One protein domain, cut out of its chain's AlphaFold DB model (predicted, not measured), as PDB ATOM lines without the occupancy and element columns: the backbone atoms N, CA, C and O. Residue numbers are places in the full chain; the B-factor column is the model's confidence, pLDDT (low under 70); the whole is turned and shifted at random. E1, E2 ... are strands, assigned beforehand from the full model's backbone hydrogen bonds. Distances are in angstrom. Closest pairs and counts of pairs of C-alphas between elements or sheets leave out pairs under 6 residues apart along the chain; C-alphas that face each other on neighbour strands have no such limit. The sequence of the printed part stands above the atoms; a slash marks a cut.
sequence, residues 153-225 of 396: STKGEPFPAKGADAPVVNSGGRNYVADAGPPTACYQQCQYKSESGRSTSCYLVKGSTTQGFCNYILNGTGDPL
ATOM      1  N   SER A 153      16.862 -38.636  43.899       83.50
ATOM      2  CA  SER A 153      16.269 -37.353  44.309       83.50
ATOM      3  C   SER A 153      17.275 -36.219  44.559       83.50
ATOM      4  O   SER A 153      16.885 -35.055  44.528       83.50
ATOM      5  N   THR A 154      18.553 -36.534  44.785       84.94
ATOM      6  CA  THR A 154      19.618 -35.542  45.024       84.94
ATOM      7  C   THR A 154      20.240 -35.023  43.731       84.94
ATOM      8  O   THR A 154      21.047 -34.097  43.760       84.94
ATOM      9  N   LYS A 155      19.898 -35.598  42.574       89.12
ATOM     10  CA  LYS A 155      20.528 -35.256  41.299       89.12
ATOM     11  C   LYS A 155      20.310 -33.783  40.939       89.12
ATOM     12  O   LYS A 155      19.181 -33.339  40.749       89.12
ATOM     13  N   GLY A 156      21.405 -33.032  40.835       83.38
ATOM     14  CA  GLY A 156      21.391 -31.588  40.583       83.38
ATOM     15  C   GLY A 156      21.045 -30.726  41.803       83.38
ATOM     16  O   GLY A 156      20.983 -29.506  41.675       83.38
ATOM     17  N   GLU A 157      20.832 -31.320  42.982       85.38
ATOM     18  CA  GLU A 157      20.561 -30.576  44.214       85.38
ATOM     19  C   GLU A 157      21.816 -29.798  44.649       85.38
ATOM     20  O   GLU A 157      22.864 -30.420  44.863       85.38
ATOM     21  N   PRO A 158      21.738 -28.462  44.814       86.12
ATOM     22  CA  PRO A 158      22.871 -27.668  45.259       86.12
ATOM     23  C   PRO A 158      23.148 -27.896  46.749       86.12
ATOM     24  O   PRO A 158      22.282 -27.735  47.608       86.12
ATOM     25  N   PHE A 159      24.401 -28.198  47.065       84.56
ATOM     26  CA  PHE A 159      24.915 -28.462  48.398       84.56
ATOM     27  C   PHE A 159      26.056 -27.488  48.728       84.56
ATOM     28  O   PHE A 159      27.154 -27.602  48.167       84.56
ATOM     29  N   PRO A 160      25.824 -26.524  49.637       85.25
ATOM     30  CA  PRO A 160      26.868 -25.635  50.122       85.25
ATOM     31  C   PRO A 160      27.879 -26.395  50.986       85.25
ATOM     32  O   PRO A 160      27.527 -26.968  52.018       85.25
ATOM     33  N   ALA A 161      29.150 -26.361  50.595       82.94
ATOM     34  CA  ALA A 161      30.246 -27.008  51.303       82.94
ATOM     35  C   ALA A 161      31.334 -25.996  51.689       82.94
ATOM     36  O   ALA A 161      31.680 -25.106  50.913       82.94
ATOM     37  N   LYS A 162      31.905 -26.168  52.885       83.06
ATOM     38  CA  LYS A 162      33.083 -25.427  53.351       83.06
ATOM     39  C   LYS A 162      34.320 -26.312  53.199       83.06
ATOM     40  O   LYS A 162      34.338 -27.436  53.702       83.06
ATOM     41  N   GLY A 163      35.340 -25.788  52.533       80.75
ATOM     42  CA  GLY A 163      36.674 -26.366  52.444       80.75
ATOM     43  C   GLY A 163      37.408 -26.367  53.786       80.75
ATOM     44  O   GLY A 163      36.986 -25.757  54.782       80.75
ATOM     45  N   ALA A 164      38.514 -27.099  53.831       82.62
ATOM     46  CA  ALA A 164      39.347 -27.150  55.023       82.62
ATOM     47  C   ALA A 164      40.046 -25.800  55.248       82.62
ATOM     48  O   ALA A 164      40.281 -25.035  54.314       82.62
ATOM     49  N   ASP A 165      40.402 -25.510  56.499       87.06
ATOM     50  CA  ASP A 165      41.230 -24.339  56.774       87.06
ATOM     51  C   ASP A 165      42.635 -24.585  56.200       87.06
ATOM     52  O   ASP A 165      43.290 -25.583  56.516       87.06
ATOM     53  N   ALA A 166      43.097 -23.672  55.351       85.81
ATOM     54  CA  ALA A 166      44.326 -23.788  54.587       85.81
ATOM     55  C   ALA A 166      45.188 -22.512  54.677       85.81
ATOM     56  O   ALA A 166      44.680 -21.428  54.989       85.81
ATOM     57  N   PRO A 167      46.509 -22.613  54.431       88.75
ATOM     58  CA  PRO A 167      47.407 -21.463  54.480       88.75
ATOM     59  C   PRO A 167      47.039 -20.377  53.465       88.75
ATOM     60  O   PRO A 167      46.656 -20.668  52.333       88.75
ATOM     61  N   VAL A 168      47.229 -19.119  53.855       86.25
ATOM     62  CA  VAL A 168      47.069 -17.967  52.961       86.25
ATOM     63  C   VAL A 168      48.425 -17.572  52.390       86.25
ATOM     64  O   VAL A 168      49.367 -17.296  53.133       86.25
ATOM     65  N   VAL A 169      48.518 -17.527  51.065       85.88
ATOM     66  CA  VAL A 169      49.715 -17.129  50.321       85.88
ATOM     67  C   VAL A 169      49.501 -15.738  49.736       85.88
ATOM     68  O   VAL A 169      48.497 -15.489  49.073       85.88
ATOM     69  N   ASN A 170      50.454 -14.832  49.952       79.75
ATOM     70  CA  ASN A 170      50.451 -13.523  49.306       79.75
ATOM     71  C   ASN A 170      51.275 -13.571  48.012       79.75
ATOM     72  O   ASN A 170      52.443 -13.960  48.035       79.75
ATOM     73  N   SER A 171      50.679 -13.163  46.894       77.19
ATOM     74  CA  SER A 171      51.366 -13.021  45.610       77.19
ATOM     75  C   SER A 171      50.930 -11.725  44.934       77.19
ATOM     76  O   SER A 171      49.746 -11.512  44.673       77.19
ATOM     77  N   GLY A 172      51.885 -10.822  44.693       71.81
ATOM     78  CA  GLY A 172      51.622  -9.528  44.054       71.81
ATOM     79  C   GLY A 172      50.653  -8.628  44.829       71.81
ATOM     80  O   GLY A 172      49.882  -7.904  44.210       71.81
ATOM     81  N   GLY A 173      50.640  -8.705  46.166       71.44
ATOM     82  CA  GLY A 173      49.726  -7.931  47.015       71.44
ATOM     83  C   GLY A 173      48.334  -8.549  47.179       71.44
ATOM     84  O   GLY A 173      47.541  -8.032  47.960       71.44
ATOM     85  N   ARG A 174      48.046  -9.676  46.516       72.25
ATOM     86  CA  ARG A 174      46.790 -10.423  46.664       72.25
ATOM     87  C   ARG A 174      46.979 -11.649  47.547       72.25
ATOM     88  O   ARG A 174      47.975 -12.360  47.425       72.25
ATOM     89  N   ASN A 175      46.008 -11.890  48.420       77.50
ATOM     90  CA  ASN A 175      45.955 -13.060  49.288       77.50
ATOM     91  C   ASN A 175      45.174 -14.183  48.596       77.50
ATOM     92  O   ASN A 175      44.076 -13.957  48.095       77.50
ATOM     93  N   TYR A 176      45.730 -15.390  48.606       81.69
ATOM     94  CA  TYR A 176      45.130 -16.598  48.049       81.69
ATOM     95  C   TYR A 176      45.068 -17.663  49.134       81.69
ATOM     96  O   TYR A 176      46.075 -17.934  49.785       81.69
ATOM     97  N   VAL A 177      43.907 -18.283  49.330       84.12
ATOM     98  CA  VAL A 177      43.811 -19.468  50.186       84.12
ATOM     99  C   VAL A 177      44.321 -20.654  49.375       84.12
ATOM    100  O   VAL A 177      43.766 -20.966  48.325       84.12
ATOM    101  N   ALA A 178      45.385 -21.305  49.839       81.88
ATOM    102  CA  ALA A 178      45.924 -22.516  49.229       81.88
ATOM    103  C   ALA A 178      45.074 -23.743  49.616       81.88
ATOM    104  O   ALA A 178      45.589 -24.708  50.180       81.88
ATOM    105  N   ASP A 179      43.761 -23.659  49.380       69.88
ATOM    106  CA  ASP A 179      42.789 -24.711  49.685       69.88
ATOM    107  C   ASP A 179      42.850 -25.825  48.633       69.88
ATOM    108  O   ASP A 179      42.990 -25.572  47.434       69.88
ATOM    109  N   ALA A 180      42.735 -27.065  49.098       62.62
ATOM    110  CA  ALA A 180      42.728 -28.262  48.274       62.62
ATOM    111  C   ALA A 180      41.327 -28.890  48.110       62.62
ATOM    112  O   ALA A 180      41.244 -29.959  47.502       62.62
ATOM    113  N   GLY A 181      40.219 -28.303  48.598       58.81
ATOM    114  CA  GLY A 181      38.916 -28.929  48.318       58.81
ATOM    115  C   GLY A 181      37.623 -28.204  48.722       58.81
ATOM    116  O   GLY A 181      37.697 -27.255  49.486       58.81
ATOM    117  N   PRO A 182      36.435 -28.707  48.288       60.12
ATOM    118  CA  PRO A 182      36.247 -30.043  47.720       60.12
ATOM    119  C   PRO A 182      35.740 -30.080  46.260       60.12
ATOM    120  O   PRO A 182      34.743 -29.446  45.926       60.12
ATOM    121  N   PRO A 183      36.319 -30.941  45.405       64.69
ATOM    122  CA  PRO A 183      35.667 -31.396  44.174       64.69
ATOM    123  C   PRO A 183      34.566 -32.454  44.427       64.69
ATOM    124  O   PRO A 183      33.763 -32.728  43.536       64.69
ATOM    125  N   THR A 184      34.487 -33.016  45.641       80.50
ATOM    126  CA  THR A 184      33.500 -34.029  46.062       80.50
ATOM    127  C   THR A 184      33.160 -33.888  47.547       80.50
ATOM    128  O   THR A 184      34.059 -33.726  48.370       80.50
ATOM    129  N   ALA A 185      31.889 -34.050  47.915       81.94
ATOM    130  CA  ALA A 185      31.446 -34.216  49.296       81.94
ATOM    131  C   ALA A 185      30.475 -35.390  49.437       81.94
ATOM    132  O   ALA A 185      29.869 -35.859  48.472       81.94
ATOM    133  N   CYS A 186      30.336 -35.853  50.674       84.75
ATOM    134  CA  CYS A 186      29.348 -36.838  51.065       84.75
ATOM    135  C   CYS A 186      28.346 -36.198  52.019       84.75
ATOM    136  O   CYS A 186      28.745 -35.635  53.041       84.75
ATOM    137  N   TYR A 187      27.059 -36.371  51.734       81.94
ATOM    138  CA  TYR A 187      26.006 -36.042  52.677       81.94
ATOM    139  C   TYR A 187      24.924 -37.118  52.650       81.94
ATOM    140  O   TYR A 187      24.474 -37.536  51.589       81.94
ATOM    141  N   GLN A 188      24.555 -37.622  53.832       79.44
ATOM    142  CA  GLN A 188      23.574 -38.701  54.006       79.44
ATOM    143  C   GLN A 188      23.767 -39.908  53.066       79.44
ATOM    144  O   GLN A 188      22.793 -40.418  52.527       79.44
ATOM    145  N   GLN A 189      25.005 -40.375  52.886       77.81
ATOM    146  CA  GLN A 189      25.354 -41.481  51.979       77.81
ATOM    147  C   GLN A 189      25.152 -41.212  50.478       77.81
ATOM    148  O   GLN A 189      25.370 -42.123  49.684       77.81
ATOM    149  N   CYS A 190      24.847 -39.974  50.091       85.75
ATOM    150  CA  CYS A 190      24.809 -39.529  48.704       85.75
ATOM    151  C   CYS A 190      26.056 -38.717  48.354       85.75
ATOM    152  O   CYS A 190      26.660 -38.048  49.207       85.75
ATOM    153  N   GLN A 191      26.462 -38.821  47.094       87.56
ATOM    154  CA  GLN A 191      27.619 -38.134  46.554       87.56
ATOM    155  C   GLN A 191      27.221 -36.778  45.962       87.56
ATOM    156  O   GLN A 191      26.258 -36.658  45.212       87.56
ATOM    157  N   TYR A 192      28.017 -35.758  46.275       88.12
ATOM    158  CA  TYR A 192      27.900 -34.409  45.729       88.12
ATOM    159  C   TYR A 192      29.228 -34.028  45.073       88.12
ATOM    160  O   TYR A 192      30.290 -34.305  45.633       88.12
ATOM    161  N   LYS A 193      29.195 -33.419  43.887       88.31
ATOM    162  CA  LYS A 193      30.385 -33.069  43.092       88.31
ATOM    163  C   LYS A 193      30.351 -31.632  42.613       88.31
ATOM    164  O   LYS A 193      29.286 -31.083  42.365       88.31
ATOM    165  N   SER A 194      31.524 -31.034  42.439       81.62
ATOM    166  CA  SER A 194      31.644 -29.765  41.724       81.62
ATOM    167  C   SER A 194      31.848 -30.031  40.235       81.62
ATOM    168  O   SER A 194      32.751 -30.778  39.869       81.62
ATOM    169  N   GLU A 195      31.055 -29.390  39.378       70.31
ATOM    170  CA  GLU A 195      31.255 -29.438  37.920       70.31
ATOM    171  C   GLU A 195      32.465 -28.603  37.481       70.31
ATOM    172  O   GLU A 195      33.189 -28.976  36.563       70.31
ATOM    173  N   SER A 196      32.707 -27.475  38.154       72.62
ATOM    174  CA  SER A 196      33.782 -26.541  37.804       72.62
ATOM    175  C   SER A 196      35.071 -26.776  38.592       72.62
ATOM    176  O   SER A 196      36.129 -26.294  38.190       72.62
ATOM    177  N   GLY A 197      34.989 -27.450  39.747       71.88
ATOM    178  CA  GLY A 197      36.088 -27.574  40.709       71.88
ATOM    179  C   GLY A 197      36.516 -26.239  41.334       71.88
ATOM    180  O   GLY A 197      37.516 -26.188  42.048       71.88
ATOM    181  N   ARG A 198      35.787 -25.147  41.058       73.69
ATOM    182  CA  ARG A 198      36.121 -23.795  41.511       73.69
ATOM    183  C   ARG A 198      35.371 -23.466  42.794       73.69
ATOM    184  O   ARG A 198      34.175 -23.717  42.915       73.69
ATOM    185  N   SER A 199      36.081 -22.847  43.729       78.81
ATOM    186  CA  SER A 199      35.477 -22.221  44.901       78.81
ATOM    187  C   SER A 199      34.569 -21.067  44.484       78.81
ATOM    188  O   SER A 199      34.936 -20.268  43.622       78.81
ATOM    189  N   THR A 200      33.425 -20.933  45.145       81.44
ATOM    190  CA  THR A 200      32.502 -19.805  44.979       81.44
ATOM    191  C   THR A 200      33.042 -18.542  45.650       81.44
ATOM    192  O   THR A 200      32.942 -17.451  45.097       81.44
ATOM    193  N   SER A 201      33.636 -18.679  46.834       80.12
ATOM    194  CA  SER A 201      34.261 -17.578  47.572       80.12
ATOM    195  C   SER A 201      35.268 -18.109  48.588       80.12
ATOM    196  O   SER A 201      35.166 -19.259  49.003       80.12
ATOM    197  N   CYS A 202      36.242 -17.296  48.998       85.44
ATOM    198  CA  CYS A 202      37.218 -17.667  50.024       85.44
ATOM    199  C   CYS A 202      37.363 -16.549  51.058       85.44
ATOM    200  O   CYS A 202      37.278 -15.370  50.716       85.44
ATOM    201  N   TYR A 203      37.595 -16.922  52.316       82.50
ATOM    202  CA  TYR A 203      37.647 -16.007  53.458       82.50
ATOM    203  C   TYR A 203      38.809 -16.344  54.386       82.50
ATOM    204  O   TYR A 203      39.303 -17.468  54.396       82.50
ATOM    205  N   LEU A 204      39.218 -15.376  55.207       82.31
ATOM    206  CA  LEU A 204      40.108 -15.631  56.336       82.31
ATOM    207  C   LEU A 204      39.358 -16.348  57.461       82.31
ATOM    208  O   LEU A 204      38.186 -16.078  57.731       82.31
ATOM    209  N   VAL A 205      40.061 -17.237  58.159       84.31
ATOM    210  CA  VAL A 205      39.578 -17.767  59.434       84.31
ATOM    211  C   VAL A 205      39.546 -16.615  60.437       84.31
ATOM    212  O   VAL A 205      40.469 -15.803  60.498       84.31
ATOM    213  N   LYS A 206      38.485 -16.536  61.247       82.06
ATOM    214  CA  LYS A 206      38.304 -15.457  62.226       82.06
ATOM    215  C   LYS A 206      39.540 -15.298  63.120       82.06
ATOM    216  O   LYS A 206      39.931 -16.232  63.817       82.06
ATOM    217  N   GLY A 207      40.109 -14.091  63.138       78.06
ATOM    218  CA  GLY A 207      41.289 -13.758  63.942       78.06
ATOM    219  C   GLY A 207      42.616 -14.281  63.385       78.06
ATOM    220  O   GLY A 207      43.643 -14.120  64.041       78.06
ATOM    221  N   SER A 208      42.614 -14.887  62.195       79.25
ATOM    222  CA  SER A 208      43.816 -15.358  61.514       79.25
ATOM    223  C   SER A 208      44.142 -14.481  60.312       79.25
ATOM    224  O   SER A 208      43.278 -14.165  59.501       79.25
ATOM    225  N   THR A 209      45.416 -14.127  60.169       80.88
ATOM    226  CA  THR A 209      45.956 -13.475  58.965       80.88
ATOM    227  C   THR A 209      46.693 -14.458  58.057       80.88
ATOM    228  O   THR A 209      47.116 -14.094  56.963       80.88
ATOM    229  N   THR A 210      46.859 -15.706  58.504       83.62
ATOM    230  CA  THR A 210      47.680 -16.729  57.839       83.62
ATOM    231  C   THR A 210      46.890 -17.975  57.449       83.62
ATOM    232  O   THR A 210      47.444 -18.859  56.798       83.62
ATOM    233  N   GLN A 211      45.619 -18.073  57.847       85.81
ATOM    234  CA  GLN A 211      44.723 -19.175  57.499       85.81
ATOM    235  C   GLN A 211      43.410 -18.644  56.931       85.81
ATOM    236  O   GLN A 211      42.856 -17.663  57.428       85.81
ATOM    237  N   GLY A 212      42.910 -19.327  55.911       86.44
ATOM    238  CA  GLY A 212      41.626 -19.063  55.280       86.44
ATOM    239  C   GLY A 212      40.938 -20.360  54.877       86.44
ATOM    240  O   GLY A 212      41.484 -21.436  55.074       86.44
ATOM    241  N   PHE A 213      39.741 -20.260  54.325       85.62
ATOM    242  CA  PHE A 213      38.969 -21.388  53.808       85.62
ATOM    243  C   PHE A 213      38.184 -20.945  52.575       85.62
ATOM    244  O   PHE A 213      37.863 -19.759  52.443       85.62
ATOM    245  N   CYS A 214      37.839 -21.883  51.698       85.00
ATOM    246  CA  CYS A 214      36.963 -21.619  50.562       85.00
ATOM    247  C   CYS A 214      35.582 -22.270  50.738       85.00
ATOM    248  O   CYS A 214      35.426 -23.280  51.415       85.00
ATOM    249  N   ASN A 215      34.557 -21.669  50.144       83.25
ATOM    250  CA  ASN A 215      33.200 -22.190  50.055       83.25
ATOM    251  C   ASN A 215      32.926 -22.663  48.629       83.25
ATOM    252  O   ASN A 215      33.414 -22.074  47.663       83.25
ATOM    253  N   TYR A 216      32.114 -23.704  48.511       84.31
ATOM    254  CA  TYR A 216      31.814 -24.392  47.265       84.31
ATOM    255  C   TYR A 216      30.321 -24.674  47.186       84.31
ATOM    256  O   TYR A 216      29.684 -24.953  48.201       84.31
ATOM    257  N   ILE A 217      29.784 -24.652  45.972       84.62
ATOM    258  CA  ILE A 217      28.479 -25.232  45.667       84.62
ATOM    259  C   ILE A 217      28.734 -26.517  44.889       84.62
ATOM    260  O   ILE A 217      29.354 -26.500  43.824       84.62
ATOM    261  N   LEU A 218      28.314 -27.635  45.470       86.50
ATOM    262  CA  LEU A 218      28.376 -28.957  44.858       86.50
ATOM    263  C   LEU A 218      26.975 -29.352  44.402       86.50
ATOM    264  O   LEU A 218      26.007 -28.922  45.007       86.50
ATOM    265  N   ASN A 219      26.864 -30.205  43.397       87.88
ATOM    266  CA  ASN A 219      25.593 -30.743  42.931       87.88
ATOM    267  C   ASN A 219      25.524 -32.228  43.279       87.88
ATOM    268  O   ASN A 219      26.509 -32.952  43.098       87.88
ATOM    269  N   GLY A 220      24.383 -32.687  43.792       88.19
ATOM    270  CA  GLY A 220      24.176 -34.112  44.032       88.19
ATOM    271  C   GLY A 220      24.242 -34.875  42.714       88.19
ATOM    272  O   GLY A 220      23.743 -34.412  41.685       88.19
ATOM    273  N   THR A 221      24.922 -36.017  42.707       86.75
ATOM    274  CA  THR A 221      25.161 -36.761  41.462       86.75
ATOM    275  C   THR A 221      24.031 -37.728  41.129       86.75
ATOM    276  O   THR A 221      23.918 -38.154  39.985       86.75
ATOM    277  N   GLY A 222      23.175 -38.044  42.105       85.12
ATOM    278  CA  GLY A 222      22.252 -39.174  42.018       85.12
ATOM    279  C   GLY A 222      22.846 -40.478  42.561       85.12
ATOM    280  O   GLY A 222      22.112 -41.438  42.764       85.12
ATOM    281  N   ASP A 223      24.151 -40.509  42.857       83.94
ATOM    282  CA  ASP A 223      24.854 -41.744  43.210       83.94
ATOM    283  C   ASP A 223      25.020 -41.911  44.730       83.94
ATOM    284  O   ASP A 223      25.348 -40.946  45.440       83.94
ATOM    285  N   PRO A 224      24.882 -43.142  45.257       81.00
ATOM    286  CA  PRO A 224      25.309 -43.457  46.610       81.00
ATOM    287  C   PRO A 224      26.844 -43.447  46.721       81.00
ATOM    288  O   PRO A 224      27.570 -43.592  45.739       81.00
ATOM    289  N   LEU A 225      27.365 -43.337  47.947       71.19
ATOM    290  CA  LEU A 225      28.816 -43.359  48.220       71.19
ATOM    291  C   LEU A 225      29.541 -44.615  47.738       71.19
ATOM    292  O   LEU A 225      30.757 -44.591  47.549       71.19
TER     293      LEU A 225
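Overview. This is residues 153 to 225 of the 396 residues of the protein "Probable coat protein A" of Pseudomonas aeruginosa (UniProt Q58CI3). A slim rod of strands is built along one long strand, E7, with E6, E1 and E5 paired one after another along its length. The small hairpin E4 and E5 lies at one end of the rod, and the hairpin E2 and E3 makes the other end, where E2 meets the first residue of E7 at a point. The printed part has 73 residues with seven named strands, E1 to E7 in chain order, and no named helix, in the class all strand. The strands make one branched, strongly twisted sheet in which the neighbour pairs are antiparallel. The whole is only just loose, close to compact, with a radius of gyration of the C-alphas of 13.9 A and spans of 44 by 21 by 15 A.

Arrangement. E1, residues 158 to 162, is antiparallel to E7, residues 211 to 224, at 146 degrees, with N 159 and O 218 2.7 A apart. E2, residues 166 to 171, and E3, residues 174 to 177, form an antiparallel hairpin at 158 degrees, with N 169 and O 176 2.8 A apart. E2 and E7 meet only at a point, where the C-alphas of Pro 167 and Gln 211 face each other at 4.6 A. E4, residues 184 to 187, and E5, residues 190 to 193, form a hairpin, with N 185 and O 192 2.8 A apart. E5 has E4 on one side and E7 on the other side; N 193 and O 219 are 2.8 A apart. E6, residues 201 to 204, forms a hairpin with E7, and N 215 and O 201 are 2.7 A apart. The pairing of E7 is staggered: E6 over residues 212 to 215, E1 over 215 to 219 and E5 over 219 to 224. E1 lies on one side of E7, E5 and E6 on the other side. E1 and E3 are apart, for instance, and so are E2 and E5.

Along the chain. E1 begins at C-alpha 158, (22.871, -27.668, 45.259), and is 13.2 A long. E2 is 15.7 A long; E3, E4 and E5 are each 10.2 A, and E6 is 10.7 A. E7 runs 32.9 A from C-alpha 211 at (44.723, -19.175, 57.499) to C-alpha 224 at (25.309, -43.457, 46.610), and bends by 88 degrees at residue 221.

Size, cuts and confidence. The two C-alphas farthest apart, those of Ser 153 and Gly 172, are 45.0 A apart. The printed part has no cut, and no link between its named strands is long. The mean pLDDT of the printed part is 81.0; residues 179 to 183, between E3 and E4, are under 70.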